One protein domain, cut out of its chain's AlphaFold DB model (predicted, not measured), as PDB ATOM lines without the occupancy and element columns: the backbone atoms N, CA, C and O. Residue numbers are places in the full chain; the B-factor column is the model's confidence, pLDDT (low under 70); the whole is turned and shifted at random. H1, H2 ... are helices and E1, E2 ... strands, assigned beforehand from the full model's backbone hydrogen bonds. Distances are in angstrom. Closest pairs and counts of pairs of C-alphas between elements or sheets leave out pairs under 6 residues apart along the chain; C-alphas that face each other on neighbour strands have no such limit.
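AT A GLANCE: This is residues 68 to 174 of the 176 residues of an uncharacterized protein of Gemmatimonadetes bacterium (UniProt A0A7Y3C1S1). A strongly twisted six-stranded sheet is covered on one face by two helices, H1 over the E4, E2, E3 half and H2 reaching E6 and E1 with its last residues, in two layers; the first residues of H1 meet H2 about perpendicular. The printed part has 107 residues, in the order E1 E2 E3 H1 E4 H2 E5 E6. The mixed sheet runs E4 E2 E3 E1 E6 E5, and the class is mixed, helices and strands. The whole is compact, with a radius of gyration of the C-alphas of 13.2 A, and spans 35 by 33 by 27 A.

IN THESE COORDINATES: Find C-alpha 68 at (25.746, 29.646, 12.790), where E1 begins and runs to 72. E2, residues 82 to 87, and E3, 90 to 95, follow. H1 covers 102 to 118, 24.5 A; E4 is 126 to 130. H2 runs from 141 to 155, 21.0 A. E5 is 159 to 161, and E6, 167 to 172, ends at C-alpha 172 (23.190, 32.160, 10.132).

HOW THE PARTS SIT: Look at E1: it is parallel to E3, with N 70 and O 93 2.8 A apart, and antiparallel to E6, with N 69 and O 171 2.9 A apart. E2 and E3 form a hairpin, N 83 to O 94 being 2.8 A. E3, H1 and E4 make a split strand-helix-strand unit, E2 between its strands, with a left-handed crossover. H1 is 8.8 A over the sheet, its closest C-alphas to E2 being Leu 112 and Val 84, 6.4 A. H1 touches H2 with residues 102 to 106 alone, C-alphas 102 and 148 being closest at 6.3 A. In H1 every O i to N i+4 pair is within hydrogen-bond range, in H2 10 of 11.

THE WHOLE: The farthest C-alphas, Glu 123 and Asn 141, are 35.7 A apart. The printed part has no cut and no long link. Residues 133 to 138 have pLDDT under 70.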
ATOM      1  N   TYR A  68      27.054  30.285  12.755       95.00
ATOM      2  CA  TYR A  68      25.746  29.646  12.790       95.00
ATOM      3  C   TYR A  68      25.295  29.469  14.232       95.00
ATOM      4  O   TYR A  68      26.111  29.247  15.119       95.00
ATOM      5  N   VAL A  69      23.992  29.569  14.460       96.81
ATOM      6  CA  VAL A  69      23.359  29.258  15.744       96.81
ATOM      7  C   VAL A  69      22.361  28.143  15.493       96.81
ATOM      8  O   VAL A  69      21.584  28.239  14.541       96.81
ATOM      9  N   ALA A  70      22.393  27.095  16.308       97.00
ATOM     10  CA  ALA A  70      21.551  25.921  16.162       97.00
ATOM     11  C   ALA A  70      20.891  25.511  17.483       97.00
ATOM     12  O   ALA A  70      21.489  25.671  18.544       97.00
ATOM     13  N   ILE A  71      19.683  24.957  17.394       96.88
ATOM     14  CA  ILE A  71      19.013  24.216  18.470       96.88
ATOM     15  C   ILE A  71      18.771  22.803  17.933       96.88
ATOM     16  O   ILE A  71      17.926  22.655  17.043       96.88
ATOM     17  N   PRO A  72      19.525  21.789  18.386       95.62
ATOM     18  CA  PRO A  72      19.305  20.411  17.984       95.62
ATOM     19  C   PRO A  72      18.104  19.822  18.730       95.62
ATOM     20  O   PRO A  72      17.835  20.197  19.870       95.62
ATOM     21  N   ASP A  73      17.425  18.868  18.100       93.75
ATOM     22  CA  ASP A  73      16.336  18.108  18.725       93.75
ATOM     23  C   ASP A  73      16.887  17.163  19.809       93.75
ATOM     24  O   ASP A  73      16.219  16.866  20.796       93.75
ATOM     25  N   VAL A  74      18.138  16.716  19.640       92.38
ATOM     26  CA  VAL A  74      18.886  15.932  20.626       92.38
ATOM     27  C   VAL A  74      20.187  16.655  20.944       92.38
ATOM     28  O   VAL A  74      21.061  16.818  20.094       92.38
ATOM     29  N   PHE A  75      20.325  17.095  22.190       91.81
ATOM     30  CA  PHE A  75      21.548  17.734  22.664       91.81
ATOM     31  C   PHE A  75      22.574  16.674  23.103       91.81
ATOM     32  O   PHE A  75      22.170  15.636  23.637       91.81
ATOM     33  N   PRO A  76      23.892  16.897  22.917       87.31
ATOM     34  CA  PRO A  76      24.914  15.989  23.431       87.31
ATOM     35  C   PRO A  76      24.735  15.720  24.932       87.31
ATOM     36  O   PRO A  76      24.339  16.639  25.652       87.31
ATOM     37  N   PRO A  77      25.070  14.515  25.432       87.62
ATOM     38  CA  PRO A  77      24.977  14.165  26.852       87.62
ATOM     39  C   PRO A  77      26.111  14.825  27.657       87.62
ATOM     40  O   PRO A  77      26.976  14.167  28.228       87.62
ATOM     41  N   LEU A  78      26.143  16.155  27.635       87.88
ATOM     42  CA  LEU A  78      27.092  17.019  28.317       87.88
ATOM     43  C   LEU A  78      26.312  17.921  29.267       87.88
ATOM     44  O   LEU A  78      25.265  18.457  28.894       87.88
ATOM     45  N   GLU A  79      26.865  18.160  30.453       89.25
ATOM     46  CA  GLU A  79      26.343  19.112  31.440       89.25
ATOM     47  C   GLU A  79      26.604  20.565  31.008       89.25
ATOM     48  O   GLU A  79      27.329  21.316  31.655       89.25
ATOM     49  N   ALA A  80      26.052  20.956  29.859       90.31
ATOM     50  CA  ALA A  80      26.221  22.264  29.244       90.31
ATOM     51  C   ALA A  80      24.888  22.784  28.699       90.31
ATOM     52  O   ALA A  80      24.112  22.036  28.108       90.31
ATOM     53  N   ARG A  81      24.652  24.090  28.846       91.94
ATOM     54  CA  ARG A  81      23.461  24.768  28.299       91.94
ATOM     55  C   ARG A  81      23.662  25.183  26.844       91.94
ATOM     56  O   ARG A  81      22.717  25.304  26.068       91.94
ATOM     57  N   ALA A  82      24.920  25.413  26.481       93.94
ATOM     58  CA  ALA A  82      25.338  25.746  25.135       93.94
ATOM     59  C   ALA A  82      26.742  25.206  24.853       93.94
ATOM     60  O   ALA A  82      27.525  24.948  25.768       93.94
ATOM     61  N   ILE A  83      27.065  25.050  23.575       94.62
ATOM     62  CA  ILE A  83      28.376  24.629  23.093       94.62
ATOM     63  C   ILE A  83      28.809  25.594  21.993       94.62
ATOM     64  O   ILE A  83      28.043  25.887  21.075       94.62
ATOM     65  N   VAL A  84      30.049  26.067  22.063       94.75
ATOM     66  CA  VAL A  84      30.698  26.777  20.958       94.75
ATOM     67  C   VAL A  84      31.649  25.810  20.274       94.75
ATOM     68  O   VAL A  84      32.582  25.310  20.895       94.75
ATOM     69  N   VAL A  85      31.419  25.563  18.991       94.25
ATOM     70  CA  VAL A  85      32.290  24.766  18.133       94.25
ATOM     71  C   VAL A  85      32.968  25.695  17.141       94.25
ATOM     72  O   VAL A  85      32.325  26.547  16.524       94.25
ATOM     73  N   ARG A  86      34.279  25.546  16.994       93.50
ATOM     74  CA  ARG A  86      35.085  26.287  16.031       93.50
ATOM     75  C   ARG A  86      35.854  25.309  15.177       93.50
ATOM     76  O   ARG A  86      36.700  24.584  15.687       93.50
ATOM     77  N   GLU A  87      35.572  25.315  13.891       90.94
ATOM     78  CA  GLU A  87      36.252  24.501  12.894       90.94
ATOM     79  C   GLU A  87      36.905  25.420  11.854       90.94
ATOM     80  O   GLU A  87      36.556  26.606  11.752       90.94
ATOM     81  N   PRO A  88      37.856  24.910  11.056       87.69
ATOM     82  CA  PRO A  88      38.391  25.663   9.933       87.69
ATOM     83  C   PRO A  88      37.262  26.186   9.026       87.69
ATOM     84  O   PRO A  88      36.537  25.426   8.393       87.69
ATOM     85  N   GLY A  89      37.099  27.510   8.970       86.75
ATOM     86  CA  GLY A  89      36.125  28.164   8.089       86.75
ATOM     87  C   GLY A  89      34.683  28.245   8.605       86.75
ATOM     88  O   GLY A  89      33.852  28.840   7.915       86.75
ATOM     89  N   ILE A  90      34.364  27.751   9.807       89.75
ATOM     90  CA  ILE A  90      33.020  27.878  10.391       89.75
ATOM     91  C   ILE A  90      33.060  27.973  11.919       89.75
ATOM     92  O   ILE A  90      33.782  27.246  12.591       89.75
ATOM     93  N   ASP A  91      32.234  28.859  12.475       93.81
ATOM     94  CA  ASP A  91      31.929  28.857  13.901       93.81
ATOM     95  C   ASP A  91      30.448  28.508  14.099       93.81
ATOM     96  O   ASP A  91      29.562  29.018  13.402       93.81
ATOM     97  N   LEU A  92      30.171  27.642  15.064       94.69
ATOM     98  CA  LEU A  92      28.840  27.149  15.379       94.69
ATOM     99  C   LEU A  92      28.565  27.330  16.872       94.69
ATOM    100  O   LEU A  92      29.353  26.937  17.725       94.69
ATOM    101  N   VAL A  93      27.419  27.915  17.187       96.31
ATOM    102  CA  VAL A  93      26.855  27.981  18.533       96.31
ATOM    103  C   VAL A  93      25.685  27.012  18.586       96.31
ATOM    104  O   VAL A  93      24.736  27.149  17.819       96.31
ATOM    105  N   VAL A  94      25.735  26.047  19.490       96.25
ATOM    106  CA  VAL A  94      24.670  25.068  19.715       96.25
ATOM    107  C   VAL A  94      24.028  25.388  21.056       96.25
ATOM    108  O   VAL A  94      24.704  25.362  22.078       96.25
ATOM    109  N   LEU A  95      22.741  25.712  21.059       95.62
ATOM    110  CA  LEU A  95      21.954  25.981  22.260       95.62
ATOM    111  C   LEU A  95      21.096  24.757  22.572       95.62
ATOM    112  O   LEU A  95      20.497  24.185  21.662       95.62
ATOM    113  N   ARG A  96      21.026  24.355  23.839       94.06
ATOM    114  CA  ARG A  96      20.147  23.267  24.266       94.06
ATOM    115  C   ARG A  96      18.684  23.696  24.153       94.06
ATOM    116  O   ARG A  96      18.330  24.812  24.535       94.06
ATOM    117  N   ASP A  97      17.839  22.813  23.625       91.81
ATOM    118  CA  ASP A  97      16.402  23.080  23.540       91.81
ATOM    119  C   ASP A  97      15.790  23.262  24.938       91.81
ATOM    120  O   ASP A  97      16.250  22.672  25.915       91.81
ATOM    121  N   GLY A  98      14.804  24.152  25.056       89.25
ATOM    122  CA  GLY A  98      14.236  24.573  26.346       89.25
ATOM    123  C   GLY A  98      15.119  25.512  27.188       89.25
ATOM    124  O   GLY A  98      14.596  26.215  28.047       89.25
ATOM    125  N   GLU A  99      16.424  25.600  26.908       90.44
ATOM    126  CA  GLU A  99      17.370  26.516  27.573       90.44
ATOM    127  C   GLU A  99      17.932  27.595  26.624       90.44
ATOM    128  O   GLU A  99      18.810  28.380  26.992       90.44
ATOM    129  N   ALA A 100      17.431  27.641  25.388       91.69
ATOM    130  CA  ALA A 100      17.821  28.599  24.365       91.69
ATOM    131  C   ALA A 100      17.172  29.974  24.605       91.69
ATOM    132  O   ALA A 100      16.129  30.304  24.038       91.69
ATOM    133  N   ASP A 101      17.818  30.790  25.432       91.75
ATOM    134  CA  ASP A 101      17.381  32.141  25.786       91.75
ATOM    135  C   ASP A 101      18.394  33.228  25.355       91.75
ATOM    136  O   ASP A 101      19.443  32.962  24.747       91.75
ATOM    137  N   LEU A 102      18.044  34.495  25.613       91.00
ATOM    138  CA  LEU A 102      18.876  35.648  25.259       91.00
ATOM    139  C   LEU A 102      20.227  35.624  25.984       91.00
ATOM    140  O   LEU A 102      21.240  36.002  25.387       91.00
ATOM    141  N   ASP A 103      20.253  35.172  27.233       89.44
ATOM    142  CA  ASP A 103      21.458  35.148  28.056       89.44
ATOM    143  C   ASP A 103      22.419  34.064  27.567       89.44
ATOM    144  O   ASP A 103      23.600  34.342  27.345       89.44
ATOM    145  N   ALA A 104      21.910  32.862  27.288       90.69
ATOM    146  CA  ALA A 104      22.662  31.747  26.727       90.69
ATOM    147  C   ALA A 104      23.288  32.116  25.375       90.69
ATOM    148  O   ALA A 104      24.483  31.886  25.152       90.69
ATOM    149  N   LEU A 105      22.524  32.755  24.480       93.00
ATOM    150  CA  LEU A 105      23.047  33.215  23.194       93.00
ATOM    151  C   LEU A 105      24.088  34.331  23.367       93.00
ATOM    152  O   LEU A 105      25.143  34.298  22.730       93.00
ATOM    153  N   THR A 106      23.821  35.309  24.234       91.94
ATOM    154  CA  THR A 106      24.750  36.417  24.500       91.94
ATOM    155  C   THR A 106      26.079  35.894  25.039       91.94
ATOM    156  O   THR A 106      27.141  36.269  24.534       91.94
ATOM    157  N   MET A 107      26.028  34.977  26.005       90.69
ATOM    158  CA  MET A 107      27.206  34.332  26.574       90.69
ATOM    159  C   MET A 107      27.972  33.516  25.545       90.69
ATOM    160  O   MET A 107      29.187  33.664  25.433       90.69
ATOM    161  N   SER A 108      27.276  32.725  24.734       93.12
ATOM    162  CA  SER A 108      27.912  31.926  23.684       93.12
ATOM    163  C   SER A 108      28.670  32.788  22.681       93.12
ATOM    164  O   SER A 108      29.796  32.472  22.302       93.12
ATOM    165  N   LEU A 109      28.099  33.928  22.290       93.25
ATOM    166  CA  LEU A 109      28.764  34.866  21.387       93.25
ATOM    167  C   LEU A 109      29.930  35.604  22.049       93.25
ATOM    168  O   LEU A 109      30.908  35.927  21.372       93.25
ATOM    169  N   HIS A 110      29.849  35.861  23.355       91.06
ATOM    170  CA  HIS A 110      30.966  36.406  24.115       91.06
ATOM    171  C   HIS A 110      32.136  35.415  24.168       91.06
ATOM    172  O   HIS A 110      33.253  35.777  23.798       91.06
ATOM    173  N   VAL A 111      31.865  34.157  24.530       92.31
ATOM    174  CA  VAL A 111      32.853  33.068  24.552       92.31
ATOM    175  C   VAL A 111      33.456  32.858  23.167       92.31
ATOM    176  O   VAL A 111      34.672  32.784  23.035       92.31
ATOM    177  N   LEU A 112      32.637  32.851  22.111       93.00
ATOM    178  CA  LEU A 112      33.126  32.746  20.738       93.00
ATOM    179  C   LEU A 112      34.071  33.900  20.372       93.00
ATOM    180  O   LEU A 112      35.105  33.684  19.738       93.00
ATOM    181  N   ARG A 113      33.734  35.137  20.753       91.88
ATOM    182  CA  ARG A 113      34.598  36.298  20.507       91.88
ATOM    183  C   ARG A 113      35.933  36.165  21.242       91.88
ATOM    184  O   ARG A 113      36.959  36.459  20.636       91.88
ATOM    185  N   ASP A 114      35.914  35.741  22.501       91.50
ATOM    186  CA  ASP A 114      37.133  35.518  23.283       91.50
ATOM    187  C   ASP A 114      37.983  34.391  22.673       91.50
ATOM    188  O   ASP A 114      39.172  34.569  22.412       91.50
ATOM    189  N   ALA A 115      37.355  33.273  22.307       91.62
ATOM    190  CA  ALA A 115      38.018  32.162  21.635       91.62
ATOM    191  C   ALA A 115      38.665  32.592  20.309       91.62
ATOM    192  O   ALA A 115      39.803  32.218  20.036       91.62
ATOM    193  N   ARG A 116      37.982  33.412  19.497       91.56
ATOM    194  CA  ARG A 116      38.542  33.991  18.261       91.56
ATOM    195  C   ARG A 116      39.746  34.886  18.526       91.56
ATOM    196  O   ARG A 116      40.666  34.893  17.718       91.56
ATOM    197  N   ALA A 117      39.739  35.646  19.619       90.75
ATOM    198  CA  ALA A 117      40.865  36.499  19.981       90.75
ATOM    199  C   ALA A 117      42.095  35.672  20.385       90.75
ATOM    200  O   ALA A 117      43.211  36.036  20.028       90.75
ATOM    201  N   ARG A 118      41.890  34.547  21.079       90.12
ATOM    202  CA  ARG A 118      42.972  33.643  21.501       90.12
ATOM    203  C   ARG A 118      43.484  32.746  20.374       90.12
ATOM    204  O   ARG A 118      44.679  32.499  20.294       90.12
ATOM    205  N   LEU A 119      42.587  32.258  19.517       88.44
ATOM    206  CA  LEU A 119      42.896  31.327  18.431       88.44
ATOM    207  C   LEU A 119      42.164  31.746  17.142       88.44
ATOM    208  O   LEU A 119      41.079  31.241  16.859       88.44
ATOM    209  N   PRO A 120      42.695  32.690  16.348       86.44
ATOM    210  CA  PRO A 120      41.968  33.264  15.210       86.44
ATOM    211  C   PRO A 120      41.519  32.239  14.163       86.44
ATOM    212  O   PRO A 120      40.371  32.286  13.720       86.44
ATOM    213  N   ALA A 121      42.386  31.284  13.831       85.81
ATOM    214  CA  ALA A 121      42.128  30.221  12.870       85.81
ATOM    215  C   ALA A 121      42.556  28.881  13.489       85.81
ATOM    216  O   ALA A 121      43.747  28.582  13.500       85.81
ATOM    217  N   PRO A 122      41.625  28.111  14.076       85.94
ATOM    218  CA  PRO A 122      41.969  26.811  14.622       85.94
ATOM    219  C   PRO A 122      42.309  25.849  13.474       85.94
ATOM    220  O   PRO A 122      41.571  25.776  12.494       85.94
ATOM    221  N   GLU A 123      43.424  25.127  13.590       85.19
ATOM    222  CA  GLU A 123      43.835  24.112  12.602       85.19
ATOM    223  C   GLU A 123      42.954  22.852  12.675       85.19
ATOM    224  O   GLU A 123      42.766  22.153  11.682       85.19
ATOM    225  N   SER A 124      42.364  22.595  13.845       87.31
ATOM    226  CA  SER A 124      41.460  21.479  14.135       87.31
ATOM    227  C   SER A 124      40.210  21.959  14.872       87.31
ATOM    228  O   SER A 124      40.212  23.035  15.464       87.31
ATOM    229  N   GLY A 125      39.148  21.151  14.899       86.69
ATOM    230  CA  GLY A 125      37.930  21.472  15.650       86.69
ATOM    231  C   GLY A 125      38.200  21.734  17.139       86.69
ATOM    232  O   GLY A 125      38.874  20.947  17.802       86.69
ATOM    233  N   VAL A 126      37.663  22.836  17.666       92.00
ATOM    234  CA  VAL A 126      37.678  23.192  19.092       92.00
ATOM    235  C   VAL A 126      36.246  23.253  19.600       92.00
ATOM    236  O   VAL A 126      35.415  23.945  19.015       92.00
ATOM    237  N   LEU A 127      35.969  22.569  20.709       93.12
ATOM    238  CA  LEU A 127      34.670  22.559  21.373       93.12
ATOM    239  C   LEU A 127      34.799  23.198  22.759       93.12
ATOM    240  O   LEU A 127      35.656  22.819  23.552       93.12
ATOM    241  N   ILE A 128      33.943  24.174  23.049       94.06
ATOM    242  CA  ILE A 128      33.910  24.891  24.325       94.06
ATOM    243  C   ILE A 128      32.508  24.731  24.924       94.06
ATOM    244  O   ILE A 128      31.566  25.371  24.437       94.06
ATOM    245  N   PRO A 129      32.331  23.877  25.947       93.56
ATOM    246  CA  PRO A 129      31.063  23.763  26.649       93.56
ATOM    247  C   PRO A 129      30.849  24.985  27.546       93.56
ATOM    248  O   PRO A 129      31.777  25.480  28.186       93.56
ATOM    249  N   ILE A 130      29.612  25.466  27.609       91.25
ATOM    250  CA  ILE A 130      29.209  26.566  28.484       91.25
ATOM    251  C   ILE A 130      28.319  25.993  29.576       91.25
ATOM    252  O   ILE A 130      27.181  25.577  29.335       91.25
ATOM    253  N   THR A 131      28.874  25.971  30.783       85.75
ATOM    254  CA  THR A 131      28.229  25.461  31.988       85.75
ATOM    255  C   THR A 131      27.823  26.642  32.880       85.75
ATOM    256  O   THR A 131      28.572  27.605  33.043       85.75
ATOM    257  N   GLY A 132      26.602  26.615  33.424       74.56
ATOM    258  CA  GLY A 132      26.101  27.648  34.343       74.56
ATOM    259  C   GLY A 132      25.731  29.004  33.712       74.56
ATOM    260  O   GLY A 132      25.459  29.112  32.516       74.56
ATOM    261  N   PHE A 133      25.667  30.038  34.561       63.03
ATOM    262  CA  PHE A 133      25.302  31.413  34.204       63.03
ATOM    263  C   PHE A 133      26.430  32.382  34.563       63.03
ATOM    264  O   PHE A 133      27.056  32.263  35.613       63.03
ATOM    265  N   VAL A 134      26.635  33.394  33.720       60.31
ATOM    266  CA  VAL A 134      27.468  34.561  34.030       60.31
ATOM    267  C   VAL A 134      26.584  35.795  33.917       60.31
ATOM    268  O   VAL A 134      25.850  35.943  32.941       60.31
ATOM    269  N   VAL A 135      26.667  36.697  34.900       56.84
ATOM    270  CA  VAL A 135      26.021  38.012  34.820       56.84
ATOM    271  C   VAL A 135      26.684  38.786  33.688       56.84
ATOM    272  O   VAL A 135      27.809  39.276  33.817       56.84
ATOM    273  N   THR A 136      26.007  38.874  32.548       60.06
ATOM    274  CA  THR A 136      26.482  39.705  31.449       60.06
ATOM    275  C   THR A 136      26.293  41.171  31.822       60.06
ATOM    276  O   THR A 136      25.278  41.571  32.392       60.06
ATOM    277  N   ARG A 137      27.291  42.008  31.514       60.06
ATOM    278  CA  ARG A 137      27.081  43.462  31.511       60.06
ATOM    279  C   ARG A 137      25.904  43.767  30.590       60.06
ATOM    280  O   ARG A 137      25.791  43.138  29.539       60.06
ATOM    281  N   ALA A 138      25.099  44.764  30.957       68.00
ATOM    282  CA  ALA A 138      23.965  45.210  30.159       68.00
ATOM    283  C   ALA A 138      24.359  45.342  28.677       68.00
ATOM    284  O   ALA A 138      25.207  46.158  28.302       68.00
ATOM    285  N   VAL A 139      23.773  44.492  27.835       78.94
ATOM    286  CA  VAL A 139      23.916  44.579  26.383       78.94
ATOM    287  C   VAL A 139      23.120  45.785  25.905       78.94
ATOM    288  O   VAL A 139      22.003  46.023  26.354       78.94
ATOM    289  N   SER A 140      23.682  46.561  24.976       86.25
ATOM    290  CA  SER A 140      22.952  47.689  24.387       86.25
ATOM    291  C   SER A 140      21.626  47.210  23.783       86.25
ATOM    292  O   SER A 140      21.623  46.179  23.104       86.25
ATOM    293  N   ASN A 141      20.554  47.997  23.907       87.12
ATOM    294  CA  ASN A 141      19.218  47.649  23.401       87.12
ATOM    295  C   ASN A 141      19.228  47.175  21.935       87.12
ATOM    296  O   ASN A 141      18.583  46.188  21.586       87.12
ATOM    297  N   GLY A 142      20.022  47.817  21.069       87.44
ATOM    298  CA  GLY A 142      20.142  47.426  19.660       87.44
ATOM    299  C   GLY A 142      20.849  46.084  19.417       87.44
ATOM    300  O   GLY A 142      20.692  45.487  18.354       87.44
ATOM    301  N   VAL A 143      21.662  45.594  20.355       88.19
ATOM    302  CA  VAL A 143      22.207  44.226  20.310       88.19
ATOM    303  C   VAL A 143      21.158  43.247  20.817       88.19
ATOM    304  O   VAL A 143      20.890  42.279  20.112       88.19
ATOM    305  N   SER A 144      20.512  43.542  21.947       89.75
ATOM    306  CA  SER A 144      19.460  42.696  22.519       89.75
ATOM    307  C   SER A 144      18.347  42.422  21.508       89.75
ATOM    308  O   SER A 144      18.083  41.264  21.212       89.75
ATOM    309  N   MET A 145      17.803  43.455  20.850       91.75
ATOM    310  CA  MET A 145      16.774  43.281  19.811       91.75
ATOM    311  C   MET A 145      17.221  42.357  18.668       91.75
ATOM    312  O   MET A 145      16.453  41.515  18.211       91.75
ATOM    313  N   ARG A 146      18.476  42.472  18.208       91.75
ATOM    314  CA  ARG A 146      19.010  41.623  17.127       91.75
ATOM    315  C   ARG A 146      19.179  40.166  17.553       91.75
ATOM    316  O   ARG A 146      18.999  39.262  16.735       91.75
ATOM    317  N   LEU A 147      19.560  39.933  18.805       92.25
ATOM    318  CA  LEU A 147      19.696  38.587  19.353       92.25
ATOM    319  C   LEU A 147      18.325  37.961  19.617       92.25
ATOM    320  O   LEU A 147      18.108  36.826  19.204       92.25
ATOM    321  N   THR A 148      17.371  38.718  20.164       93.81
ATOM    322  CA  THR A 148      15.966  38.300  20.286       93.81
ATOM    323  C   THR A 148      15.378  37.926  18.927       93.81
ATOM    324  O   THR A 148      14.787  36.860  18.786       93.81
ATOM    325  N   GLU A 149      15.612  38.735  17.892       94.88
ATOM    326  CA  GLU A 149      15.176  38.418  16.528       94.88
ATOM    327  C   GLU A 149      15.875  37.171  15.962       94.88
ATOM    328  O   GLU A 149      15.298  36.401  15.199       94.88
ATOM    329  N   THR A 150      17.128  36.921  16.340       94.56
ATOM    330  CA  THR A 150      17.825  35.686  15.959       94.56
ATOM    331  C   THR A 150      17.190  34.468  16.613       94.56
ATOM    332  O   THR A 150      16.943  33.493  15.911       94.56
ATOM    333  N   LEU A 151      16.879  34.533  17.909       94.69
ATOM    334  CA  LEU A 151      16.182  33.459  18.617       94.69
ATOM    335  C   LEU A 151      14.795  33.213  18.023       94.69
ATOM    336  O   LEU A 151      14.454  32.069  17.749       94.69
ATOM    337  N   ARG A 152      14.041  34.276  17.720       95.00
ATOM    338  CA  ARG A 152      12.737  34.171  17.055       95.00
ATOM    339  C   ARG A 152      12.840  33.468  15.701       95.00
ATOM    340  O   ARG A 152      12.055  32.579  15.408       95.00
ATOM    341  N   ARG A 153      13.821  33.839  14.871       95.06
ATOM    342  CA  ARG A 153      14.051  33.160  13.585       95.06
ATOM    343  C   ARG A 153      14.464  31.710  13.771       95.06
ATOM    344  O   ARG A 153      14.085  30.877  12.961       95.06
ATOM    345  N   LEU A 154      15.246  31.417  14.806       94.38
ATOM    346  CA  LEU A 154      15.709  30.069  15.104       94.38
ATOM    347  C   LEU A 154      14.558  29.164  15.541       94.38
ATOM    348  O   LEU A 154      14.500  28.027  15.091       94.38
ATOM    349  N   THR A 155      13.612  29.660  16.341       89.62
ATOM    350  CA  THR A 155      12.446  28.872  16.761       89.62
ATOM    351  C   THR A 155      11.467  28.606  15.622       89.62
ATOM    352  O   THR A 155      10.848  27.543  15.618       89.62
ATOM    353  N   THR A 156      11.367  29.514  14.643       92.94
ATOM    354  CA  THR A 156      10.523  29.354  13.444       92.94
ATOM    355  C   THR A 156      11.251  28.762  12.235       92.94
ATOM    356  O   THR A 156      10.651  28.646  11.171       92.94
ATOM    357  N   ALA A 157      12.549  28.467  12.342       93.19
ATOM    358  CA  ALA A 157      13.317  27.908  11.235       93.19
ATOM    359  C   ALA A 157      12.875  26.471  10.936       93.19
ATOM    360  O   ALA A 157      12.430  25.740  11.819       93.19
ATOM    361  N   GLU A 158      13.043  26.058   9.682       93.44
ATOM    362  CA  GLU A 158      12.828  24.672   9.283       93.44
ATOM    363  C   GLU A 158      13.853  23.740   9.951       93.44
ATOM    364  O   GLU A 158      15.013  24.112  10.170       93.44
ATOM    365  N   SER A 159      13.420  22.516  10.270       94.44
ATOM    366  CA  SER A 159      14.300  21.488  10.822       94.44
ATOM    367  C   SER A 159      15.196  20.881   9.736       94.44
ATOM    368  O   SER A 159      14.738  20.194   8.817       94.44
ATOM    369  N   VAL A 160      16.499  21.091   9.886       94.69
ATOM    370  CA  VAL A 160      17.573  20.623   9.008       94.69
ATOM    371  C   VAL A 160      18.445  19.588   9.720       94.69
ATOM    372  O   VAL A 160      18.388  19.425  10.936       94.69
ATOM    373  N   HIS A 161      19.283  18.884   8.963       92.12
ATOM    374  CA  HIS A 161      20.284  17.994   9.541       92.12
ATOM    375  C   HIS A 161      21.503  18.790  10.043       92.12
ATOM    376  O   HIS A 161      22.050  19.626   9.320       92.12
ATOM    377  N   LEU A 162      21.925  18.528  11.280       89.38
ATOM    378  CA  LEU A 162      23.020  19.180  12.006       89.38
ATOM    379  C   LEU A 162      24.227  18.238  12.188       89.38
ATOM    380  O   LEU A 162      24.953  18.324  13.177       89.38
ATOM    381  N   GLY A 163      24.430  17.311  11.248       86.12
ATOM    382  CA  GLY A 163      25.501  16.317  11.313       86.12
ATOM    383  C   GLY A 163      25.286  15.319  12.453       86.12
ATOM    384  O   GLY A 163      24.199  14.761  12.599       86.12
ATOM    385  N   SER A 164      26.310  15.112  13.285       83.19
ATOM    386  CA  SER A 164      26.269  14.157  14.406       83.19
ATOM    387  C   SER A 164      25.238  14.501  15.488       83.19
ATOM    388  O   SER A 164      24.873  13.633  16.273       83.19
ATOM    389  N   LEU A 165      24.734  15.740  15.505       85.00
ATOM    390  CA  LEU A 165      23.668  16.185  16.407       85.00
ATOM    391  C   LEU A 165      22.257  15.814  15.917       85.00
ATOM    392  O   LEU A 165      21.270  16.143  16.568       85.00
ATOM    393  N   GLY A 166      22.131  15.148  14.765       90.25
ATOM    394  CA  GLY A 166      20.837  14.721  14.241       90.25
ATOM    395  C   GLY A 166      20.073  15.860  13.566       90.25
ATOM    396  O   GLY A 166      20.621  16.545  12.703       90.25
ATOM    397  N   ARG A 167      18.781  16.011  13.865       94.69
ATOM    398  CA  ARG A 167      17.941  17.088  13.313       94.69
ATOM    399  C   ARG A 167      17.853  18.267  14.279       94.69
ATOM    400  O   ARG A 167      18.168  18.143  15.459       94.69
ATOM    401  N   GLY A 168      17.476  19.424  13.754       95.31
ATOM    402  CA  GLY A 168      17.218  20.611  14.550       95.31
ATOM    403  C   GLY A 168      17.119  21.864  13.702       95.31
ATOM    404  O   GLY A 168      17.104  21.825  12.478       95.31
ATOM    405  N   ARG A 169      17.072  23.013  14.359       96.56
ATOM    406  CA  ARG A 169      16.885  24.315  13.714       96.56
ATOM    407  C   ARG A 169      18.210  25.053  13.656       96.56
ATOM    408  O   ARG A 169      18.992  24.973  14.599       96.56
ATOM    409  N   ARG A 170      18.477  25.786  12.571       96.31
ATOM    410  CA  ARG A 170      19.714  26.570  12.414       96.31
ATOM    411  C   ARG A 170      19.470  27.882  11.690       96.31
ATOM    412  O   ARG A 170      18.789  27.923  10.674       96.31
ATOM    413  N   VAL A 171      20.130  28.938  12.154       95.81
ATOM    414  CA  VAL A 171      20.190  30.231  11.466       95.81
ATOM    415  C   VAL A 171      21.630  30.705  11.344       95.81
ATOM    416  O   VAL A 171      22.475  30.426  12.193       95.81
ATOM    417  N   ARG A 172      21.920  31.448  10.278       93.31
ATOM    418  CA  ARG A 172      23.190  32.160  10.132       93.31
ATOM    419  C   ARG A 172      23.073  33.530  10.792       93.31
ATOM    420  O   ARG A 172      22.135  34.278  10.509       93.31
ATOM    421  N   LEU A 173      24.033  33.886  11.638       88.81
ATOM    422  CA  LEU A 173      24.133  35.249  12.145       88.81
ATOM    423  C   LEU A 173      24.650  36.180  11.042       88.81
ATOM    424  O   LEU A 173      25.589  35.820  10.325       88.81
ATOM    425  N   PRO A 174      24.071  37.385  10.900       72.69
ATOM    426  CA  PRO A 174      24.569  38.355   9.941       72.69
ATOM    427  C   PRO A 174      26.020  38.700  10.292       72.69
ATOM    428  O   PRO A 174      26.320  39.101  11.422       72.69
TER     429      PRO A 174